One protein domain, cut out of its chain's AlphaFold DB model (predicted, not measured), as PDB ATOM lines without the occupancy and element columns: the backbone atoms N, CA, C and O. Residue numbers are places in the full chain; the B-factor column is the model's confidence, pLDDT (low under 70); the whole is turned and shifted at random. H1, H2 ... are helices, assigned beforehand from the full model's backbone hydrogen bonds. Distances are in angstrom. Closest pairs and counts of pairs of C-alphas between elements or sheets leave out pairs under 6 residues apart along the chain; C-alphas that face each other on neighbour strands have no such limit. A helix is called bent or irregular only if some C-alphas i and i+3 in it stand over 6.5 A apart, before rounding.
ATOM      1  N   SER A 157      47.620   0.407 -32.969       53.22
ATOM      2  CA  SER A 157      46.140   0.428 -33.144       53.22
ATOM      3  C   SER A 157      45.753   0.175 -34.600       53.22
ATOM      4  O   SER A 157      46.147   0.948 -35.485       53.22
ATOM      5  N   THR A 158      45.021  -0.910 -34.835       52.75
ATOM      6  CA  THR A 158      44.828  -1.464 -36.175       52.75
ATOM      7  C   THR A 158      44.075  -0.475 -37.073       52.75
ATOM      8  O   THR A 158      43.209   0.256 -36.586       52.75
ATOM      9  N   PRO A 159      44.362  -0.415 -38.391       54.62
ATOM     10  CA  PRO A 159      43.726   0.559 -39.287       54.62
ATOM     11  C   PRO A 159      42.192   0.485 -39.402       54.62
ATOM     12  O   PRO A 159      41.607   1.372 -40.018       54.62
ATOM     13  N   LEU A 160      41.534  -0.519 -38.806       52.88
ATOM     14  CA  LEU A 160      40.072  -0.621 -38.721       52.88
ATOM     15  C   LEU A 160      39.436   0.446 -37.812       52.88
ATOM     16  O   LEU A 160      38.342   0.910 -38.110       52.88
ATOM     17  N   GLU A 161      40.102   0.870 -36.733       55.31
ATOM     18  CA  GLU A 161      39.550   1.879 -35.803       55.31
ATOM     19  C   GLU A 161      39.636   3.322 -36.339       55.31
ATOM     20  O   GLU A 161      39.291   4.280 -35.645       55.31
ATOM     21  N   TRP A 162      40.179   3.520 -37.542       62.84
ATOM     22  CA  TRP A 162      40.635   4.830 -37.999       62.84
ATOM     23  C   TRP A 162      39.475   5.537 -38.731       62.84
ATOM     24  O   TRP A 162      39.102   5.106 -39.820       62.84
ATOM     25  N   PRO A 163      38.899   6.637 -38.190       53.66
ATOM     26  CA  PRO A 163      37.585   7.177 -38.592       53.66
ATOM     27  C   PRO A 163      37.574   7.950 -39.929       53.66
ATOM     28  O   PRO A 163      36.735   8.817 -40.164       53.66
ATOM     29  N   ALA A 164      38.552   7.668 -40.779       55.00
ATOM     30  CA  ALA A 164      38.573   7.923 -42.208       55.00
ATOM     31  C   ALA A 164      39.587   6.923 -42.777       55.00
ATOM     32  O   ALA A 164      40.783   7.032 -42.475       55.00
ATOM     33  N   SER A 165      39.137   5.958 -43.582       56.41
ATOM     34  CA  SER A 165      40.078   5.145 -44.354       56.41
ATOM     35  C   SER A 165      40.825   6.048 -45.344       56.41
ATOM     36  O   SER A 165      40.405   7.173 -45.641       56.41
ATOM     37  N   CYS A 166      41.943   5.580 -45.899       56.81
ATOM     38  CA  CYS A 166      42.628   6.351 -46.936       56.81
ATOM     39  C   CYS A 166      41.731   6.580 -48.174       56.81
ATOM     40  O   CYS A 166      41.929   7.565 -48.885       56.81
ATOM     41  N   GLU A 167      40.710   5.749 -48.415       60.56
ATOM     42  CA  GLU A 167      39.749   5.954 -49.507       60.56
ATOM     43  C   GLU A 167      38.817   7.156 -49.271       60.56
ATOM     44  O   GLU A 167      38.425   7.808 -50.237       60.56
ATOM     45  N   ASP A 168      38.545   7.551 -48.023       60.69
ATOM     46  CA  ASP A 168      37.820   8.801 -47.724       60.69
ATOM     47  C   ASP A 168      38.631  10.046 -48.148       60.69
ATOM     48  O   ASP A 168      38.075  11.093 -48.470       60.69
ATOM     49  N   LEU A 169      39.966   9.943 -48.195       61.38
ATOM     50  CA  LEU A 169      40.861  11.020 -48.647       61.38
ATOM     51  C   LEU A 169      41.121  11.007 -50.162       61.38
ATOM     52  O   LEU A 169      41.404  12.067 -50.727       61.38
ATOM     53  N   TYR A 170      41.055   9.837 -50.807       61.59
ATOM     54  CA  TYR A 170      41.534   9.640 -52.186       61.59
ATOM     55  C   TYR A 170      40.512   9.053 -53.176       61.59
ATOM     56  O   TYR A 170      40.683   9.255 -54.375       61.59
ATOM     57  N   GLY A 171      39.486   8.336 -52.715       55.19
ATOM     58  CA  GLY A 171      38.559   7.565 -53.556       55.19
ATOM     59  C   GLY A 171      37.198   8.225 -53.806       55.19
ATOM     60  O   GLY A 171      36.668   8.112 -54.904       55.19
ATOM     61  N   GLY A 172      36.640   8.941 -52.823       53.91
ATOM     62  CA  GLY A 172      35.285   9.517 -52.923       53.91
ATOM     63  C   GLY A 172      35.179  10.919 -53.546       53.91
ATOM     64  O   GLY A 172      34.075  11.387 -53.801       53.91
ATOM     65  N   PHE A 173      36.299  11.615 -53.768       53.72
ATOM     66  CA  PHE A 173      36.315  13.024 -54.189       53.72
ATOM     67  C   PHE A 173      36.911  13.218 -55.588       53.72
ATOM     68  O   PHE A 173      37.987  13.810 -55.735       53.72
ATOM     69  N   SER A 174      36.188  12.792 -56.625       55.88
ATOM     70  CA  SER A 174      36.402  13.324 -57.973       55.88
ATOM     71  C   SER A 174      36.170  14.840 -57.946       55.88
ATOM     72  O   SER A 174      35.045  15.298 -57.765       55.88
ATOM     73  N   GLU A 175      37.238  15.635 -58.090       58.56
ATOM     74  CA  GLU A 175      37.139  17.109 -58.079       58.56
ATOM     75  C   GLU A 175      36.294  17.644 -59.256       58.56
ATOM     76  O   GLU A 175      35.774  18.756 -59.169       58.56
ATOM     77  N   ASN A 176      36.094  16.811 -60.286       62.88
ATOM     78  CA  ASN A 176      35.095  16.940 -61.344       62.88
ATOM     79  C   ASN A 176      33.672  16.730 -60.782       62.88
ATOM     80  O   ASN A 176      33.035  15.700 -61.019       62.88
ATOM     81  N   ILE A 177      33.163  17.716 -60.045       60.22
ATOM     82  CA  ILE A 177      31.727  17.814 -59.731       60.22
ATOM     83  C   ILE A 177      30.924  17.968 -61.040       60.22
ATOM     84  O   ILE A 177      29.840  17.416 -61.164       60.22
ATOM     85  N   ASP A 178      31.556  18.545 -62.061       66.12
ATOM     86  CA  ASP A 178      31.158  18.609 -63.474       66.12
ATOM     87  C   ASP A 178      30.806  17.240 -64.113       66.12
ATOM     88  O   ASP A 178      30.215  17.193 -65.187       66.12
ATOM     89  N   CYS A 179      31.160  16.112 -63.479       64.69
ATOM     90  CA  CYS A 179      30.765  14.760 -63.900       64.69
ATOM     91  C   CYS A 179      29.562  14.194 -63.115       64.69
ATOM     92  O   CYS A 179      29.226  13.020 -63.271       64.69
ATOM     93  N   HIS A 180      28.916  14.986 -62.255       73.69
ATOM     94  CA  HIS A 180      27.739  14.559 -61.504       73.69
ATOM     95  C   HIS A 180      26.501  14.547 -62.421       73.69
ATOM     96  O   HIS A 180      26.126  15.596 -62.953       73.69
ATOM     97  N   PRO A 181      25.818  13.400 -62.608       78.44
ATOM     98  CA  PRO A 181      24.805  13.259 -63.657       78.44
ATOM     99  C   PRO A 181      23.606  14.201 -63.479       78.44
ATOM    100  O   PRO A 181      23.077  14.688 -64.472       78.44
ATOM    101  N   LEU A 182      23.227  14.530 -62.237       80.56
ATOM    102  CA  LEU A 182      22.124  15.466 -61.955       80.56
ATOM    103  C   LEU A 182      22.455  16.936 -62.275       80.56
ATOM    104  O   LEU A 182      21.544  17.746 -62.444       80.56
ATOM    105  N   GLN A 183      23.746  17.286 -62.342       77.94
ATOM    106  CA  GLN A 183      24.182  18.614 -62.775       77.94
ATOM    107  C   GLN A 183      24.216  18.688 -64.305       77.94
ATOM    108  O   GLN A 183      23.717  19.649 -64.876       77.94
ATOM    109  N   LEU A 184      24.710  17.640 -64.976       81.56
ATOM    110  CA  LEU A 184      24.679  17.534 -66.442       81.56
ATOM    111  C   LEU A 184      23.253  17.502 -67.021       81.56
ATOM    112  O   LEU A 184      23.062  17.844 -68.185       81.56
ATOM    113  N   SER A 185      22.253  17.108 -66.228       87.81
ATOM    114  CA  SER A 185      20.840  17.143 -66.618       87.81
ATOM    115  C   SER A 185      20.118  18.457 -66.278       87.81
ATOM    116  O   SER A 185      18.905  18.514 -66.456       87.81
ATOM    117  N   ASN A 186      20.812  19.479 -65.755       85.81
ATOM    118  CA  ASN A 186      20.232  20.744 -65.263       85.81
ATOM    119  C   ASN A 186      19.055  20.556 -64.274       85.81
ATOM    120  O   ASN A 186      18.147  21.382 -64.215       85.81
ATOM    121  N   VAL A 187      19.042  19.448 -63.517       94.56
ATOM    122  CA  VAL A 187      17.978  19.137 -62.536       94.56
ATOM    123  C   VAL A 187      18.247  19.819 -61.196       94.56
ATOM    124  O   VAL A 187      17.310  20.156 -60.482       94.56
ATOM    125  N   LEU A 188      19.523  20.027 -60.869       91.75
ATOM    126  CA  LEU A 188      19.958  20.831 -59.733       91.75
ATOM    127  C   LEU A 188      20.142  22.284 -60.173       91.75
ATOM    128  O   LEU A 188      20.772  22.546 -61.199       91.75
ATOM    129  N   SER A 189      19.664  23.219 -59.361       93.69
ATOM    130  CA  SER A 189      20.002  24.638 -59.491       93.69
ATOM    131  C   SER A 189      21.490  24.900 -59.213       93.69
ATOM    132  O   SER A 189      22.169  24.114 -58.540       93.69
ATOM    133  N   ASP A 190      22.003  26.045 -59.673       88.94
ATOM    134  CA  ASP A 190      23.364  26.490 -59.339       88.94
ATOM    135  C   ASP A 190      23.574  26.627 -57.821       88.94
ATOM    136  O   ASP A 190      24.657  26.329 -57.312       88.94
ATOM    137  N   GLU A 191      22.535  27.022 -57.075       92.00
ATOM    138  CA  GLU A 191      22.575  27.118 -55.614       92.00
ATOM    139  C   GLU A 191      22.737  25.738 -54.961       92.00
ATOM    140  O   GLU A 191      23.635  25.550 -54.139       92.00
ATOM    141  N   GLU A 192      21.964  24.733 -55.380       90.06
ATOM    142  CA  GLU A 192      22.126  23.351 -54.906       90.06
ATOM    143  C   GLU A 192      23.499  22.777 -55.282       90.06
ATOM    144  O   GLU A 192      24.155  22.140 -54.453       90.06
ATOM    145  N   CYS A 193      23.992  23.058 -56.492       86.19
ATOM    146  CA  CYS A 193      25.337  22.665 -56.918       86.19
ATOM    147  C   CYS A 193      26.427  23.305 -56.040       86.19
ATOM    148  O   CYS A 193      27.400  22.640 -55.661       86.19
ATOM    149  N   LEU A 194      26.266  24.577 -55.656       88.31
ATOM    150  CA  LEU A 194      27.163  25.273 -54.730       88.31
ATOM    151  C   LEU A 194      27.066  24.729 -53.297       88.31
ATOM    152  O   LEU A 194      28.105  24.558 -52.653       88.31
ATOM    153  N   LEU A 195      25.869  24.390 -52.809       89.44
ATOM    154  CA  LEU A 195      25.655  23.772 -51.493       89.44
ATOM    155  C   LEU A 195      26.289  22.374 -51.411       89.44
ATOM    156  O   LEU A 195      27.022  22.086 -50.460       89.44
ATOM    157  N   ILE A 196      26.104  21.534 -52.435       87.94
ATOM    158  CA  ILE A 196      26.763  20.222 -52.558       87.94
ATOM    159  C   ILE A 196      28.288  20.398 -52.583       87.94
ATOM    160  O   ILE A 196      29.011  19.737 -51.830       87.94
ATOM    161  N   ARG A 197      28.802  21.342 -53.382       86.88
ATOM    162  CA  ARG A 197      30.238  21.658 -53.455       86.88
ATOM    163  C   ARG A 197      30.799  22.129 -52.112       86.88
ATOM    164  O   ARG A 197      31.906  21.726 -51.745       86.88
ATOM    165  N   LEU A 198      30.048  22.931 -51.359       89.94
ATOM    166  CA  LEU A 198      30.413  23.382 -50.016       89.94
ATOM    167  C   LEU A 198      30.450  22.208 -49.026       89.94
ATOM    168  O   LEU A 198      31.448  22.048 -48.322       89.94
ATOM    169  N   ALA A 199      29.436  21.337 -49.025       87.69
ATOM    170  CA  ALA A 199      29.389  20.143 -48.178       87.69
ATOM    171  C   ALA A 199      30.544  19.159 -48.467       87.69
ATOM    172  O   ALA A 199      31.164  18.624 -47.540       87.69
ATOM    173  N   LEU A 200      30.906  18.970 -49.741       84.56
ATOM    174  CA  LEU A 200      32.068  18.170 -50.145       84.56
ATOM    175  C   LEU A 200      33.388  18.799 -49.663       84.56
ATOM    176  O   LEU A 200      34.240  18.099 -49.107       84.56
ATOM    177  N   LEU A 201      33.554  20.119 -49.806       86.50
ATOM    178  CA  LEU A 201      34.721  20.846 -49.288       86.50
ATOM    179  C   LEU A 201      34.813  20.779 -47.754       86.50
ATOM    180  O   LEU A 201      35.910  20.642 -47.213       86.50
ATOM    181  N   GLU A 202      33.683  20.810 -47.049       87.62
ATOM    182  CA  GLU A 202      33.579  20.629 -45.599       87.62
ATOM    183  C   GLU A 202      33.970  19.214 -45.141       87.62
ATOM    184  O   GLU A 202      34.729  19.071 -44.174       87.62
ATOM    185  N   ARG A 203      33.509  18.160 -45.832       84.44
ATOM    186  CA  ARG A 203      33.923  16.768 -45.558       84.44
ATOM    187  C   ARG A 203      35.423  16.591 -45.825       84.44
ATOM    188  O   ARG A 203      36.133  16.072 -44.968       84.44
ATOM    189  N   LYS A 204      35.942  17.133 -46.932       85.00
ATOM    190  CA  LYS A 204      37.379  17.130 -47.272       85.00
ATOM    191  C   LYS A 204      38.232  17.908 -46.256       85.00
ATOM    192  O   LYS A 204      39.307  17.453 -45.870       85.00
ATOM    193  N   LYS A 205      37.740  19.045 -45.754       86.75
ATOM    194  CA  LYS A 205      38.339  19.844 -44.661       86.75
ATOM    195  C   LYS A 205      38.370  19.072 -43.335       86.75
ATOM    196  O   LYS A 205      39.376  19.149 -42.628       86.75
ATOM    197  N   ARG A 206      37.323  18.296 -43.019       85.19
ATOM    198  CA  ARG A 206      37.284  17.372 -41.869       85.19
ATOM    199  C   ARG A 206      38.283  16.218 -42.027       85.19
ATOM    200  O   ARG A 206      39.118  16.044 -41.144       85.19
ATOM    201  N   ALA A 207      38.288  15.521 -43.163       82.06
ATOM    202  CA  ALA A 207      39.229  14.429 -43.441       82.06
ATOM    203  C   ALA A 207      40.702  14.895 -43.409       82.06
ATOM    204  O   ALA A 207      41.562  14.265 -42.799       82.06
ATOM    205  N   MET A 208      41.006  16.076 -43.959       83.19
ATOM    206  CA  MET A 208      42.347  16.674 -43.869       83.19
ATOM    207  C   MET A 208      42.740  17.118 -42.447       83.19
ATOM    208  O   MET A 208      43.929  17.315 -42.181       83.19
ATOM    209  N   LYS A 209      41.782  17.285 -41.524       85.00
ATOM    210  CA  LYS A 209      42.051  17.521 -40.095       85.00
ATOM    211  C   LYS A 209      42.362  16.204 -39.382       85.00
ATOM    212  O   LYS A 209      43.422  16.120 -38.762       85.00
ATOM    213  N   THR A 210      41.519  15.179 -39.534       83.25
ATOM    214  CA  THR A 210      41.749  13.858 -38.921       83.25
ATOM    215  C   THR A 210      43.049  13.230 -39.425       83.25
ATOM    216  O   THR A 210      43.843  12.760 -38.616       83.25
ATOM    217  N   TYR A 211      43.366  13.351 -40.722       82.00
ATOM    218  CA  TYR A 211      44.645  12.902 -41.289       82.00
ATOM    219  C   TYR A 211      45.871  13.599 -40.671       82.00
ATOM    220  O   TYR A 211      46.907  12.974 -40.445       82.00
ATOM    221  N   ARG A 212      45.776  14.893 -40.341       82.88
ATOM    222  CA  ARG A 212      46.858  15.610 -39.638       82.88
ATOM    223  C   ARG A 212      46.994  15.155 -38.191       82.88
ATOM    224  O   ARG A 212      48.115  14.998 -37.713       82.88
ATOM    225  N   GLU A 213      45.877  14.935 -37.507       83.81
ATOM    226  CA  GLU A 213      45.848  14.424 -36.133       83.81
ATOM    227  C   GLU A 213      46.501  13.031 -36.084       83.81
ATOM    228  O   GLU A 213      47.503  12.864 -35.385       83.81
ATOM    229  N   LEU A 214      46.072  12.122 -36.965       81.81
ATOM    230  CA  LEU A 214      46.671  10.818 -37.287       81.81
ATOM    231  C   LEU A 214      48.182  10.898 -37.568       81.81
ATOM    232  O   LEU A 214      48.957  10.137 -36.988       81.81
ATOM    233  N   LEU A 215      48.653  11.831 -38.405       78.56
ATOM    234  CA  LEU A 215      50.091  11.985 -38.667       78.56
ATOM    235  C   LEU A 215      50.871  12.427 -37.420       78.56
ATOM    236  O   LEU A 215      51.985  11.944 -37.192       78.56
ATOM    237  N   THR A 216      50.309  13.311 -36.585       80.44
ATOM    238  CA  THR A 216      50.949  13.670 -35.305       80.44
ATOM    239  C   THR A 216      50.935  12.517 -34.309       80.44
ATOM    240  O   THR A 216      51.885  12.381 -33.541       80.44
ATOM    241  N   GLU A 217      49.909  11.672 -34.348       83.44
ATOM    242  CA  GLU A 217      49.763  10.463 -33.543       83.44
ATOM    243  C   GLU A 217      50.837   9.427 -33.937       83.44
ATOM    244  O   GLU A 217      51.715   9.102 -33.134       83.44
ATOM    245  N   LYS A 218      50.925   9.066 -35.222       81.06
ATOM    246  CA  LYS A 218      51.964   8.182 -35.785       81.06
ATOM    247  C   LYS A 218      53.388   8.693 -35.492       81.06
ATOM    248  O   LYS A 218      54.318   7.906 -35.294       81.06
ATOM    249  N   ALA A 219      53.572  10.016 -35.395       76.44
ATOM    250  CA  ALA A 219      54.817  10.673 -34.975       76.44
ATOM    251  C   ALA A 219      55.021  10.775 -33.441       76.44
ATOM    252  O   ALA A 219      56.149  11.009 -32.980       76.44
ATOM    253  N   LYS A 220      53.975  10.592 -32.624       81.19
ATOM    254  CA  LYS A 220      54.078  10.310 -31.181       81.19
ATOM    255  C   LYS A 220      54.557   8.879 -30.969       81.19
ATOM    256  O   LYS A 220      55.619   8.713 -30.367       81.19
ATOM    257  N   ARG A 221      53.867   7.887 -31.540       80.69
ATOM    258  CA  ARG A 221      54.176   6.459 -31.347       80.69
ATOM    259  C   ARG A 221      55.570   6.076 -31.821       80.69
ATOM    260  O   ARG A 221      56.343   5.547 -31.033       80.69
ATOM    261  N   ARG A 222      55.979   6.480 -33.032       78.25
ATOM    262  CA  ARG A 222      57.361   6.263 -33.516       78.25
ATOM    263  C   ARG A 222      58.428   6.850 -32.587       78.25
ATOM    264  O   ARG A 222      59.484   6.252 -32.412       78.25
ATOM    265  N   ALA A 223      58.166   7.998 -31.959       78.00
ATOM    266  CA  ALA A 223      59.092   8.577 -30.985       78.00
ATOM    267  C   ALA A 223      59.079   7.835 -29.637       78.00
ATOM    268  O   ALA A 223      60.125   7.749 -29.000       78.00
ATOM    269  N   ALA A 224      57.931   7.296 -29.211       82.69
ATOM    270  CA  ALA A 224      57.813   6.456 -28.019       82.69
ATOM    271  C   ALA A 224      58.522   5.106 -28.213       82.69
ATOM    272  O   ALA A 224      59.352   4.747 -27.385       82.69
ATOM    273  N   PHE A 225      58.303   4.431 -29.347       84.69
ATOM    274  CA  PHE A 225      59.013   3.217 -29.756       84.69
ATOM    275  C   PHE A 225      60.533   3.438 -29.801       84.69
ATOM    276  O   PHE A 225      61.286   2.703 -29.162       84.69
ATOM    277  N   TYR A 226      61.006   4.504 -30.463       80.62
ATOM    278  CA  TYR A 226      62.435   4.836 -30.449       80.62
ATOM    279  C   TYR A 226      62.941   5.156 -29.033       80.62
ATOM    280  O   TYR A 226      64.033   4.712 -28.689       80.62
ATOM    281  N   LYS A 227      62.167   5.842 -28.176       84.38
ATOM    282  CA  LYS A 227      62.544   6.066 -26.765       84.38
ATOM    283  C   LYS A 227      62.648   4.742 -25.994       84.38
ATOM    284  O   LYS A 227      63.648   4.550 -25.311       84.38
ATOM    285  N   LYS A 228      61.674   3.830 -26.122       88.12
ATOM    286  CA  LYS A 228      61.668   2.487 -25.504       88.12
ATOM    287  C   LYS A 228      62.909   1.698 -25.927       88.12
ATOM    288  O   LYS A 228      63.729   1.371 -25.073       88.12
ATOM    289  N   LYS A 229      63.130   1.549 -27.237       84.00
ATOM    290  CA  LYS A 229      64.295   0.845 -27.793       84.00
ATOM    291  C   LYS A 229      65.628   1.480 -27.381       84.00
ATOM    292  O   LYS A 229      66.564   0.770 -27.040       84.00
ATOM    293  N   MET A 230      65.723   2.813 -27.334       81.31
ATOM    294  CA  MET A 230      66.923   3.479 -26.810       81.31
ATOM    295  C   MET A 230      67.147   3.202 -25.314       81.31
ATOM    296  O   MET A 230      68.289   2.994 -24.920       81.31
ATOM    297  N   MET A 231      66.098   3.164 -24.484       85.62
ATOM    298  CA  MET A 231      66.226   2.815 -23.059       85.62
ATOM    299  C   MET A 231      66.594   1.338 -22.849       85.62
ATOM    300  O   MET A 231      67.326   1.026 -21.914       85.62
ATOM    301  N   GLU A 232      66.144   0.434 -23.718       87.50
ATOM    302  CA  GLU A 232      66.547  -0.979 -23.713       87.50
ATOM    303  C   GLU A 232      68.033  -1.149 -24.070       87.50
ATOM    304  O   GLU A 232      68.750  -1.842 -23.352       87.50
ATOM    305  N   GLU A 233      68.542  -0.450 -25.091       82.25
ATOM    306  CA  GLU A 233      69.982  -0.459 -25.408       82.25
ATOM    307  C   GLU A 233      70.844   0.265 -24.345       82.25
ATOM    308  O   GLU A 233      71.998  -0.107 -24.133       82.25
ATOM    309  N   VAL A 234      70.297   1.243 -23.603       84.44
ATOM    310  CA  VAL A 234      70.956   1.769 -22.384       84.44
ATOM    311  C   VAL A 234      71.066   0.672 -21.321       84.44
ATOM    312  O   VAL A 234      72.156   0.452 -20.791       84.44
ATOM    313  N   LYS A 235      69.970  -0.046 -21.031       89.06
ATOM    314  CA  LYS A 235      69.943  -1.133 -20.033       89.06
ATOM    315  C   LYS A 235      70.902  -2.282 -20.367       89.06
ATOM    316  O   LYS A 235      71.438  -2.891 -19.449       89.06
ATOM    317  N   LYS A 236      71.157  -2.553 -21.653       88.00
ATOM    318  CA  LYS A 236      72.104  -3.586 -22.125       88.00
ATOM    319  C   LYS A 236      73.592  -3.240 -21.939       88.00
ATOM    320  O   LYS A 236      74.438  -4.061 -22.275       88.00
TER     321      LYS A 236
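Overview. This is residues 157 to 236 of the 1079 residues of the protein "zf-C3Hc3H domain-containing protein" of Syphacia muris (UniProt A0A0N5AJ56). One long, nearly straight helix, H3, makes the length of a rod, and the stretch before it, with the two very short helices H1 and H2, runs beside its first part and turns round into its beginning. The later part of H3, from residue 215 on, sticks out alone. The printed part has 80 residues with three named helices, in the order H1, H2, H3 along the chain, and no named strand; the class is all helix. The whole is extended, with a radius of gyration of the C-alphas of 20.6 A and spans of 72 by 18 by 17 A.

Arrangement. The longest helix is H3, residues 190 to 235. H1, residues 166 to 170, touches H3, with 4 pairs of C-alphas within 8 A. The closest C-alphas of the two are those of Leu 169 and Ala 207, 6.4 A apart, and H3 touches H1 with residues 204 to 208 alone. H2, residues 181 to 184, is close to H3 but not clearly touching, with 1 pair of C-alphas within 8 A, those of Gln 183 and Cys 193, 7.2 A apart. H1 and H2 are apart. In the backbone, every O i to N i+4 pair of H1 is within hydrogen-bond range, H3 has 40 of 42 such pairs within range, and H2 is too short for such a pair, with its 1 O i to N i+3 pair within range.

Along the chain. H3 has 46 residues and measures 66.9 A from its first to its last C-alpha, from C-alpha 190 at (23.364, 26.490, -59.339) to C-alpha 235 at (69.943, -1.133, -20.033). It is neither bent nor irregular. H1 has 5 residues, Cys 166 to Tyr 170, begins at C-alpha 166 at (42.628, 6.351, -46.936) and measures 6.3 A. H2 has 4 residues, Pro 181 to Leu 184, and measures 5.1 A.

Size, cuts and confidence. The two C-alphas farthest apart are those of Asn 186 and Lys 236, at 71.7 A, while the C-alphas of Ser 157 and Lys 236, the first and last printed, are 28.5 A apart. Residues 215 to 236, of which 215 to 235 belong to H3, stand free; the 58 residues of the body without them span 46 by 16 by 14 A. The printed part has no cut. The link from H1 to H2, of 10 residues, is short, and the link from H2 to H3, of 5 residues, is tight. The mean pLDDT of the printed part of this predicted model is 76.8, and residues 157 to 179 are under 70.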